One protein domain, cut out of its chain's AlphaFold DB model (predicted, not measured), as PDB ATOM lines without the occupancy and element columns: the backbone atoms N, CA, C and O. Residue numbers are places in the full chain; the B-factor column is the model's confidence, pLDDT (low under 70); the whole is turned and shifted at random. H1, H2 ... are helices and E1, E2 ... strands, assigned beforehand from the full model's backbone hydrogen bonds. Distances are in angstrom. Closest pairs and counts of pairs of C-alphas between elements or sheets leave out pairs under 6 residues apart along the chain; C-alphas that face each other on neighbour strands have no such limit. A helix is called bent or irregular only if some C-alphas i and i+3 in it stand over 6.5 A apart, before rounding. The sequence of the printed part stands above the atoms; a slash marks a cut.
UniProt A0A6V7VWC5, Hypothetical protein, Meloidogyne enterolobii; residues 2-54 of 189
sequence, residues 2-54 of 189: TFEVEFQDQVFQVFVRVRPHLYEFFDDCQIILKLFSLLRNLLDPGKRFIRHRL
ATOM      1  N   THR A   2     188.307 224.446 207.082       78.81
ATOM      2  CA  THR A   2     189.220 223.458 207.666       78.81
ATOM      3  C   THR A   2     190.628 224.019 207.733       78.81
ATOM      4  O   THR A   2     191.001 224.856 206.910       78.81
ATOM      5  N   PHE A   3     191.391 223.582 208.729       79.50
ATOM      6  CA  PHE A   3     192.822 223.843 208.823       79.50
ATOM      7  C   PHE A   3     193.520 222.639 209.453       79.50
ATOM      8  O   PHE A   3     192.884 221.833 210.133       79.50
ATOM      9  N   GLU A   4     194.808 222.498 209.177       84.25
ATOM     10  CA  GLU A   4     195.623 221.399 209.684       84.25
ATOM     11  C   GLU A   4     196.350 221.830 210.960       84.25
ATOM     12  O   GLU A   4     196.867 222.949 211.042       84.25
ATOM     13  N   VAL A   5     196.361 220.946 211.954       83.31
ATOM     14  CA  VAL A   5     197.091 221.105 213.213       83.31
ATOM     15  C   VAL A   5     198.035 219.927 213.360       83.31
ATOM     16  O   VAL A   5     197.604 218.779 213.324       83.31
ATOM     17  N   GLU A   6     199.319 220.215 213.525       86.31
ATOM     18  CA  GLU A   6     200.313 219.204 213.860       86.31
ATOM     19  C   GLU A   6     200.367 219.033 215.380       86.31
ATOM     20  O   GLU A   6     200.590 219.994 216.118       86.31
ATOM     21  N   PHE A   7     200.150 217.808 215.849       81.62
ATOM     22  CA  PHE A   7     200.240 217.443 217.254       81.62
ATOM     23  C   PHE A   7     200.872 216.055 217.371       81.62
ATOM     24  O   PHE A   7     200.408 215.108 216.744       81.62
ATOM     25  N   GLN A   8     201.941 215.935 218.166       87.00
ATOM     26  CA  GLN A   8     202.674 214.672 218.371       87.00
ATOM     27  C   GLN A   8     203.082 213.977 217.053       87.00
ATOM     28  O   GLN A   8     202.842 212.784 216.876       87.00
ATOM     29  N   ASP A   9     203.665 214.738 216.119       89.25
ATOM     30  CA  ASP A   9     204.090 214.275 214.784       89.25
ATOM     31  C   ASP A   9     202.950 213.695 213.915       89.25
ATOM     32  O   ASP A   9     203.184 212.993 212.927       89.25
ATOM     33  N   GLN A  10     201.694 213.987 214.266       86.19
ATOM     34  CA  GLN A  10     200.507 213.658 213.483       86.19
ATOM     35  C   GLN A  10     199.793 214.932 213.037       86.19
ATOM     36  O   GLN A  10     199.656 215.891 213.794       86.19
ATOM     37  N   VAL A  11     199.311 214.931 211.793       89.75
ATOM     38  CA  VAL A  11     198.538 216.043 211.235       89.75
ATOM     39  C   VAL A  11     197.051 215.742 211.379       89.75
ATOM     40  O   VAL A  11     196.536 214.787 210.797       89.75
ATOM     41  N   PHE A  12     196.356 216.582 212.137       85.25
ATOM     42  CA  PHE A  12     194.916 216.528 212.346       85.25
ATOM     43  C   PHE A  12     194.218 217.573 211.482       85.25
ATOM     44  O   PHE A  12     194.597 218.744 211.467       85.25
ATOM     45  N   GLN A  13     193.154 217.168 210.789       85.69
ATOM     46  CA  GLN A  13     192.287 218.101 210.080       85.69
ATOM     47  C   GLN A  13     191.184 218.598 211.017       85.69
ATOM     48  O   GLN A  13     190.279 217.852 211.387       85.69
ATOM     49  N   VAL A  14     191.243 219.878 211.373       82.88
ATOM     50  CA  VAL A  14     190.270 220.522 212.254       82.88
ATOM     51  C   VAL A  14     189.181 221.186 211.422       82.88
ATOM     52  O   VAL A  14     189.455 221.973 210.512       82.88
ATOM     53  N   PHE A  15     187.927 220.888 211.755       81.38
ATOM     54  CA  PHE A  15     186.752 221.481 211.128       81.38
ATOM     55  C   PHE A  15     186.226 222.625 211.982       81.38
ATOM     56  O   PHE A  15     185.862 222.446 213.138       81.38
ATOM     57  N   VAL A  16     186.134 223.803 211.378       82.25
ATOM     58  CA  VAL A  16     185.635 225.013 212.024       82.25
ATOM     59  C   VAL A  16     184.382 225.477 211.322       82.25
ATOM     60  O   VAL A  16     184.312 225.553 210.086       82.25
ATOM     61  N   ARG A  17     183.390 225.843 212.123       85.75
ATOM     62  CA  ARG A  17     182.201 226.537 211.655       85.75
ATOM     63  C   ARG A  17     182.194 227.949 212.221       85.75
ATOM     64  O   ARG A  17     182.716 228.203 213.299       85.75
ATOM     65  N   VAL A  18     181.631 228.860 211.442       87.12
ATOM     66  CA  VAL A  18     181.457 230.258 211.821       87.12
ATOM     67  C   VAL A  18     179.992 230.450 212.165       87.12
ATOM     68  O   VAL A  18     179.140 230.074 211.355       87.12
ATOM     69  N   ARG A  19     179.716 230.998 213.354       91.69
ATOM     70  CA  ARG A  19     178.354 231.319 213.785       91.69
ATOM     71  C   ARG A  19     177.699 232.234 212.743       91.69
ATOM     72  O   ARG A  19     178.376 233.159 212.277       91.69
ATOM     73  N   PRO A  20     176.443 231.981 212.329       94.25
ATOM     74  CA  PRO A  20     175.734 232.868 211.416       94.25
ATOM     75  C   PRO A  20     175.842 234.327 211.863       94.25
ATOM     76  O   PRO A  20     175.880 234.613 213.058       94.25
ATOM     77  N   HIS A  21     175.924 235.241 210.895       92.88
ATOM     78  CA  HIS A  21     175.986 236.687 211.134       92.88
ATOM     79  C   HIS A  21     177.272 237.213 211.803       92.88
ATOM     80  O   HIS A  21     177.336 238.389 212.146       92.88
ATOM     81  N   LEU A  22     178.339 236.406 211.933       89.50
ATOM     82  CA  LEU A  22     179.604 236.860 212.539       89.50
ATOM     83  C   LEU A  22     180.189 238.118 211.878       89.50
ATOM     84  O   LEU A  22     180.658 239.013 212.573       89.50
ATOM     85  N   TYR A  23     180.191 238.185 210.546       87.44
ATOM     86  CA  TYR A  23     180.791 239.315 209.831       87.44
ATOM     87  C   TYR A  23     179.932 240.578 209.895       87.44
ATOM     88  O   TYR A  23     180.484 241.656 210.066       87.44
ATOM     89  N   GLU A  24     178.607 240.433 209.832       89.50
ATOM     90  CA  GLU A  24     177.657 241.534 210.052       89.50
ATOM     91  C   GLU A  24     177.849 242.105 211.462       89.50
ATOM     92  O   GLU A  24     178.070 243.298 211.642       89.50
ATOM     93  N   PHE A  25     177.932 241.218 212.456       89.00
ATOM     94  CA  PHE A  25     178.256 241.585 213.828       89.00
ATOM     95  C   PHE A  25     179.611 242.303 213.949       89.00
ATOM     96  O   PHE A  25     179.721 243.291 214.672       89.00
ATOM     97  N   PHE A  26     180.652 241.847 213.244       84.88
ATOM     98  CA  PHE A  26     181.953 242.520 213.242       84.88
ATOM     99  C   PHE A  26     181.899 243.919 212.603       84.88
ATOM    100  O   PHE A  26     182.576 244.831 213.090       84.88
ATOM    101  N   ASP A  27     181.134 244.084 211.522       83.88
ATOM    102  CA  ASP A  27     180.999 245.344 210.786       83.88
ATOM    103  C   ASP A  27     180.303 246.423 211.614       83.88
ATOM    104  O   ASP A  27     180.834 247.532 211.728       83.88
ATOM    105  N   ASP A  28     179.184 246.082 212.249       79.56
ATOM    106  CA  ASP A  28     178.367 247.057 212.975       79.56
ATOM    107  C   ASP A  28     179.001 247.459 214.305       79.56
ATOM    108  O   ASP A  28     178.978 248.619 214.721       79.56
ATOM    109  N   CYS A  29     179.624 246.502 214.984       67.38
ATOM    110  CA  CYS A  29     179.998 246.720 216.364       67.38
ATOM    111  C   CYS A  29     181.365 247.411 216.547       67.38
ATOM    112  O   CYS A  29     181.617 247.958 217.618       67.38
ATOM    113  N   GLN A  30     182.284 247.386 215.566       56.88
ATOM    114  CA  GLN A  30     183.699 247.806 215.744       56.88
ATOM    115  C   GLN A  30     184.323 247.296 217.071       56.88
ATOM    116  O   GLN A  30     185.230 247.916 217.641       56.88
ATOM    117  N   ILE A  31     183.813 246.174 217.597       52.97
ATOM    118  CA  ILE A  31     184.139 245.694 218.938       52.97
ATOM    119  C   ILE A  31     185.540 245.106 218.914       52.97
ATOM    120  O   ILE A  31     185.936 244.383 218.000       52.97
ATOM    121  N   ILE A  32     186.287 245.376 219.985       49.22
ATOM    122  CA  ILE A  32     187.495 244.625 220.320       49.22
ATOM    123  C   ILE A  32     187.043 243.226 220.737       49.22
ATOM    124  O   ILE A  32     186.889 242.927 221.919       49.22
ATOM    125  N   LEU A  33     186.784 242.370 219.754       49.94
ATOM    126  CA  LEU A  33     186.431 240.988 220.018       49.94
ATOM    127  C   LEU A  33     187.707 240.254 220.375       49.94
ATOM    128  O   LEU A  33     188.591 240.034 219.545       49.94
ATOM    129  N   LYS A  34     187.813 239.898 221.651       50.91
ATOM    130  CA  LYS A  34     188.809 238.946 222.120       50.91
ATOM    131  C   LYS A  34     188.353 237.558 221.719       50.91
ATOM    132  O   LYS A  34     187.766 236.824 222.503       50.91
ATOM    133  N   LEU A  35     188.606 237.224 220.464       48.91
ATOM    134  CA  LEU A  35     188.444 235.862 220.005       48.91
ATOM    135  C   LEU A  35     189.583 235.019 220.585       48.91
ATOM    136  O   LEU A  35     190.748 235.194 220.218       48.91
ATOM    137  N   PHE A  36     189.227 234.097 221.473       50.59
ATOM    138  CA  PHE A  36     190.065 232.970 221.863       50.59
ATOM    139  C   PHE A  36     190.102 231.989 220.693       50.59
ATOM    140  O   PHE A  36     189.379 231.003 220.678       50.59
ATOM    141  N   SER A  37     190.854 232.283 219.635       51.94
ATOM    142  CA  SER A  37     191.162 231.233 218.669       51.94
ATOM    143  C   SER A  37     192.372 231.538 217.797       51.94
ATOM    144  O   SER A  37     192.616 232.659 217.331       51.94
ATOM    145  N   LEU A  38     193.069 230.448 217.476       53.03
ATOM    146  CA  LEU A  38     194.018 230.293 216.370       53.03
ATOM    147  C   LEU A  38     193.466 230.827 215.026       53.03
ATOM    148  O   LEU A  38     194.220 231.129 214.101       53.03
ATOM    149  N   LEU A  39     192.149 231.028 214.940       64.19
ATOM    150  CA  LEU A  39     191.395 231.359 213.743       64.19
ATOM    151  C   LEU A  39     191.371 232.839 213.389       64.19
ATOM    152  O   LEU A  39     190.812 233.169 212.354       64.19
ATOM    153  N   ARG A  40     191.988 233.764 214.143       68.62
ATOM    154  CA  ARG A  40     191.987 235.177 213.691       68.62
ATOM    155  C   ARG A  40     192.604 235.345 212.298       68.62
ATOM    156  O   ARG A  40     192.146 236.204 211.566       68.62
ATOM    157  N   ASN A  41     193.618 234.562 211.911       68.75
ATOM    158  CA  ASN A  41     194.172 234.682 210.549       68.75
ATOM    159  C   ASN A  41     193.141 234.306 209.475       68.75
ATOM    160  O   ASN A  41     193.255 234.729 208.333       68.75
ATOM    161  N   LEU A  42     192.152 233.513 209.868       74.62
ATOM    162  CA  LEU A  42     191.114 232.985 209.014       74.62
ATOM    163  C   LEU A  42     189.833 233.839 209.066       74.62
ATOM    164  O   LEU A  42     189.176 234.009 208.046       74.62
ATOM    165  N   LEU A  43     189.511 234.405 210.232       77.44
ATOM    166  CA  LEU A  43     188.315 235.215 210.492       77.44
ATOM    167  C   LEU A  43     188.542 236.717 210.279       77.44
ATOM    168  O   LEU A  43     187.608 237.443 209.962       77.44
ATOM    169  N   ASP A  44     189.771 237.197 210.454       79.44
ATOM    170  CA  ASP A  44     190.148 238.600 210.270       79.44
ATOM    171  C   ASP A  44     191.558 238.722 209.644       79.44
ATOM    172  O   ASP A  44     192.492 239.244 210.270       79.44
ATOM    173  N   PRO A  45     191.755 238.227 208.402       80.12
ATOM    174  CA  PRO A  45     193.050 238.285 207.715       80.12
ATOM    175  C   PRO A  45     193.535 239.726 207.502       80.12
ATOM    176  O   PRO A  45     194.735 239.999 207.569       80.12
ATOM    177  N   GLY A  46     192.599 240.661 207.297       81.56
ATOM    178  CA  GLY A  46     192.872 242.089 207.131       81.56
ATOM    179  C   GLY A  46     193.203 242.829 208.429       81.56
ATOM    180  O   GLY A  46     193.570 244.000 208.363       81.56
ATOM    181  N   LYS A  47     193.105 242.171 209.596       78.94
ATOM    182  CA  LYS A  47     193.297 242.772 210.930       78.94
ATOM    183  C   LYS A  47     192.400 243.994 211.165       78.94
ATOM    184  O   LYS A  47     192.829 244.973 211.777       78.94
ATOM    185  N   ARG A  48     191.181 243.955 210.634       80.88
ATOM    186  CA  ARG A  48     190.227 245.062 210.678       80.88
ATOM    187  C   ARG A  48     189.478 245.127 212.006       80.88
ATOM    188  O   ARG A  48     189.125 246.217 212.441       80.88
ATOM    189  N   PHE A  49     189.266 243.985 212.653       78.50
ATOM    190  CA  PHE A  49     188.358 243.858 213.791       78.50
ATOM    191  C   PHE A  49     189.089 243.510 215.092       78.50
ATOM    192  O   PHE A  49     188.889 244.140 216.130       78.50
ATOM    193  N   ILE A  50     189.985 242.522 215.047       79.44
ATOM    194  CA  ILE A  50     190.593 241.934 216.243       79.44
ATOM    195  C   ILE A  50     191.934 242.614 216.536       79.44
ATOM    196  O   ILE A  50     192.945 242.351 215.875       79.44
ATOM    197  N   ARG A  51     191.965 243.452 217.582       80.00
ATOM    198  CA  ARG A  51     193.174 244.200 217.992       80.00
ATOM    199  C   ARG A  51     194.173 243.372 218.800       80.00
ATOM    200  O   ARG A  51     195.377 243.512 218.613       80.00
ATOM    201  N   HIS A  52     193.680 242.527 219.704       79.06
ATOM    202  CA  HIS A  52     194.504 241.729 220.613       79.06
ATOM    203  C   HIS A  52     193.947 240.311 220.731       79.06
ATOM    204  O   HIS A  52     192.734 240.118 220.693       79.06
ATOM    205  N   ARG A  53     194.842 239.334 220.902       76.56
ATOM    206  CA  ARG A  53     194.498 237.954 221.255       76.56
ATOM    207  C   ARG A  53     194.900 237.717 222.698       76.56
ATOM    208  O   ARG A  53     196.006 238.091 223.076       76.56
ATOM    209  N   LEU A  54     194.007 237.108 223.459       79.38
ATOM    210  CA  LEU A  54     194.311 236.550 224.765       79.38
ATOM    211  C   LEU A  54     194.010 235.058 224.708       79.38
ATOM    212  O   LEU A  54     193.182 234.610 223.915       79.38
TER     213      LEU A  54
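Overview. This is residues 2 to 54 of the 189 residues of the protein "Hypothetical protein" of Meloidogyne enterolobii (UniProt A0A6V7VWC5). A hairpin of two strands, E1 and E2, makes one end of a long, loosely built shape, and the helix H1 makes the other end, with residues 16 to 21 running between them. After H1 the backbone folds back in loops, with the very short helix H2 among them, so that H2 lies between the hairpin and H1 along the long axis. The printed part has 53 residues, with two named strands and two named helices in the order E1, E2, H1, H2; the two strands form an antiparallel sheet in the order E1 - E2. The class is mixed, helices and strands, with under half of the residues in named elements. The whole is loose, with a radius of gyration of the C-alphas of 13.0 A, and elongated, spanning 41 by 23 by 16 A.

Along the chain. E1 is residues 2 to 7, 15.8 A from first to last C-alpha, and begins with C-alpha 2 at (189.220, 223.458, 207.666). E2 is residues 10 to 15, 16.0 A from first to last C-alpha. H1, the longest helix with 8 residues, is residues 22 to 29, from C-alpha 22 at (179.604, 236.860, 212.539) over 10.6 A. H2 is residues 40 to 43, 4.9 A long between its first and last C-alphas, and ends with C-alpha 43 at (188.315, 235.215, 210.492).

Arrangement. E1 and E2 are a hairpin, antiparallel with 150 degrees between their N-to-C directions, joined by a tight link of 2 residues. The C-alphas of Glu 6 and Val 11, which face each other, are 4.5 A apart. Across the pair, N 5 and O 12 are within hydrogen-bond range at 2.9 A, and N 12 and O 5 at 2.8 A. A short link of 6 residues joins E2 to H1, and a short link of 10 residues joins H1 to H2. H1 and H2 are apart. E1 is apart from H1 and from H2, and E2 is apart from H2. In H1 every O i to N i+4 pair is within hydrogen-bond range; H2 is too short for such a pair, and its one O i to N i+3 pair is within range. H1 and H2 are not bent.

Size, cuts and confidence. The two C-alphas farthest apart are those of Asp 9 and Asp 28, at 41.7 A. The first and last printed C-alphas, those of Thr 2 and Leu 54, are 22.1 A apart. The printed part has no cut, and no link between named elements is long. The model's mean pLDDT over the printed part is 76.9; it is under 70 in residues 29 to 41, of which 29 belongs to H1 and 40 and 41 belong to H2.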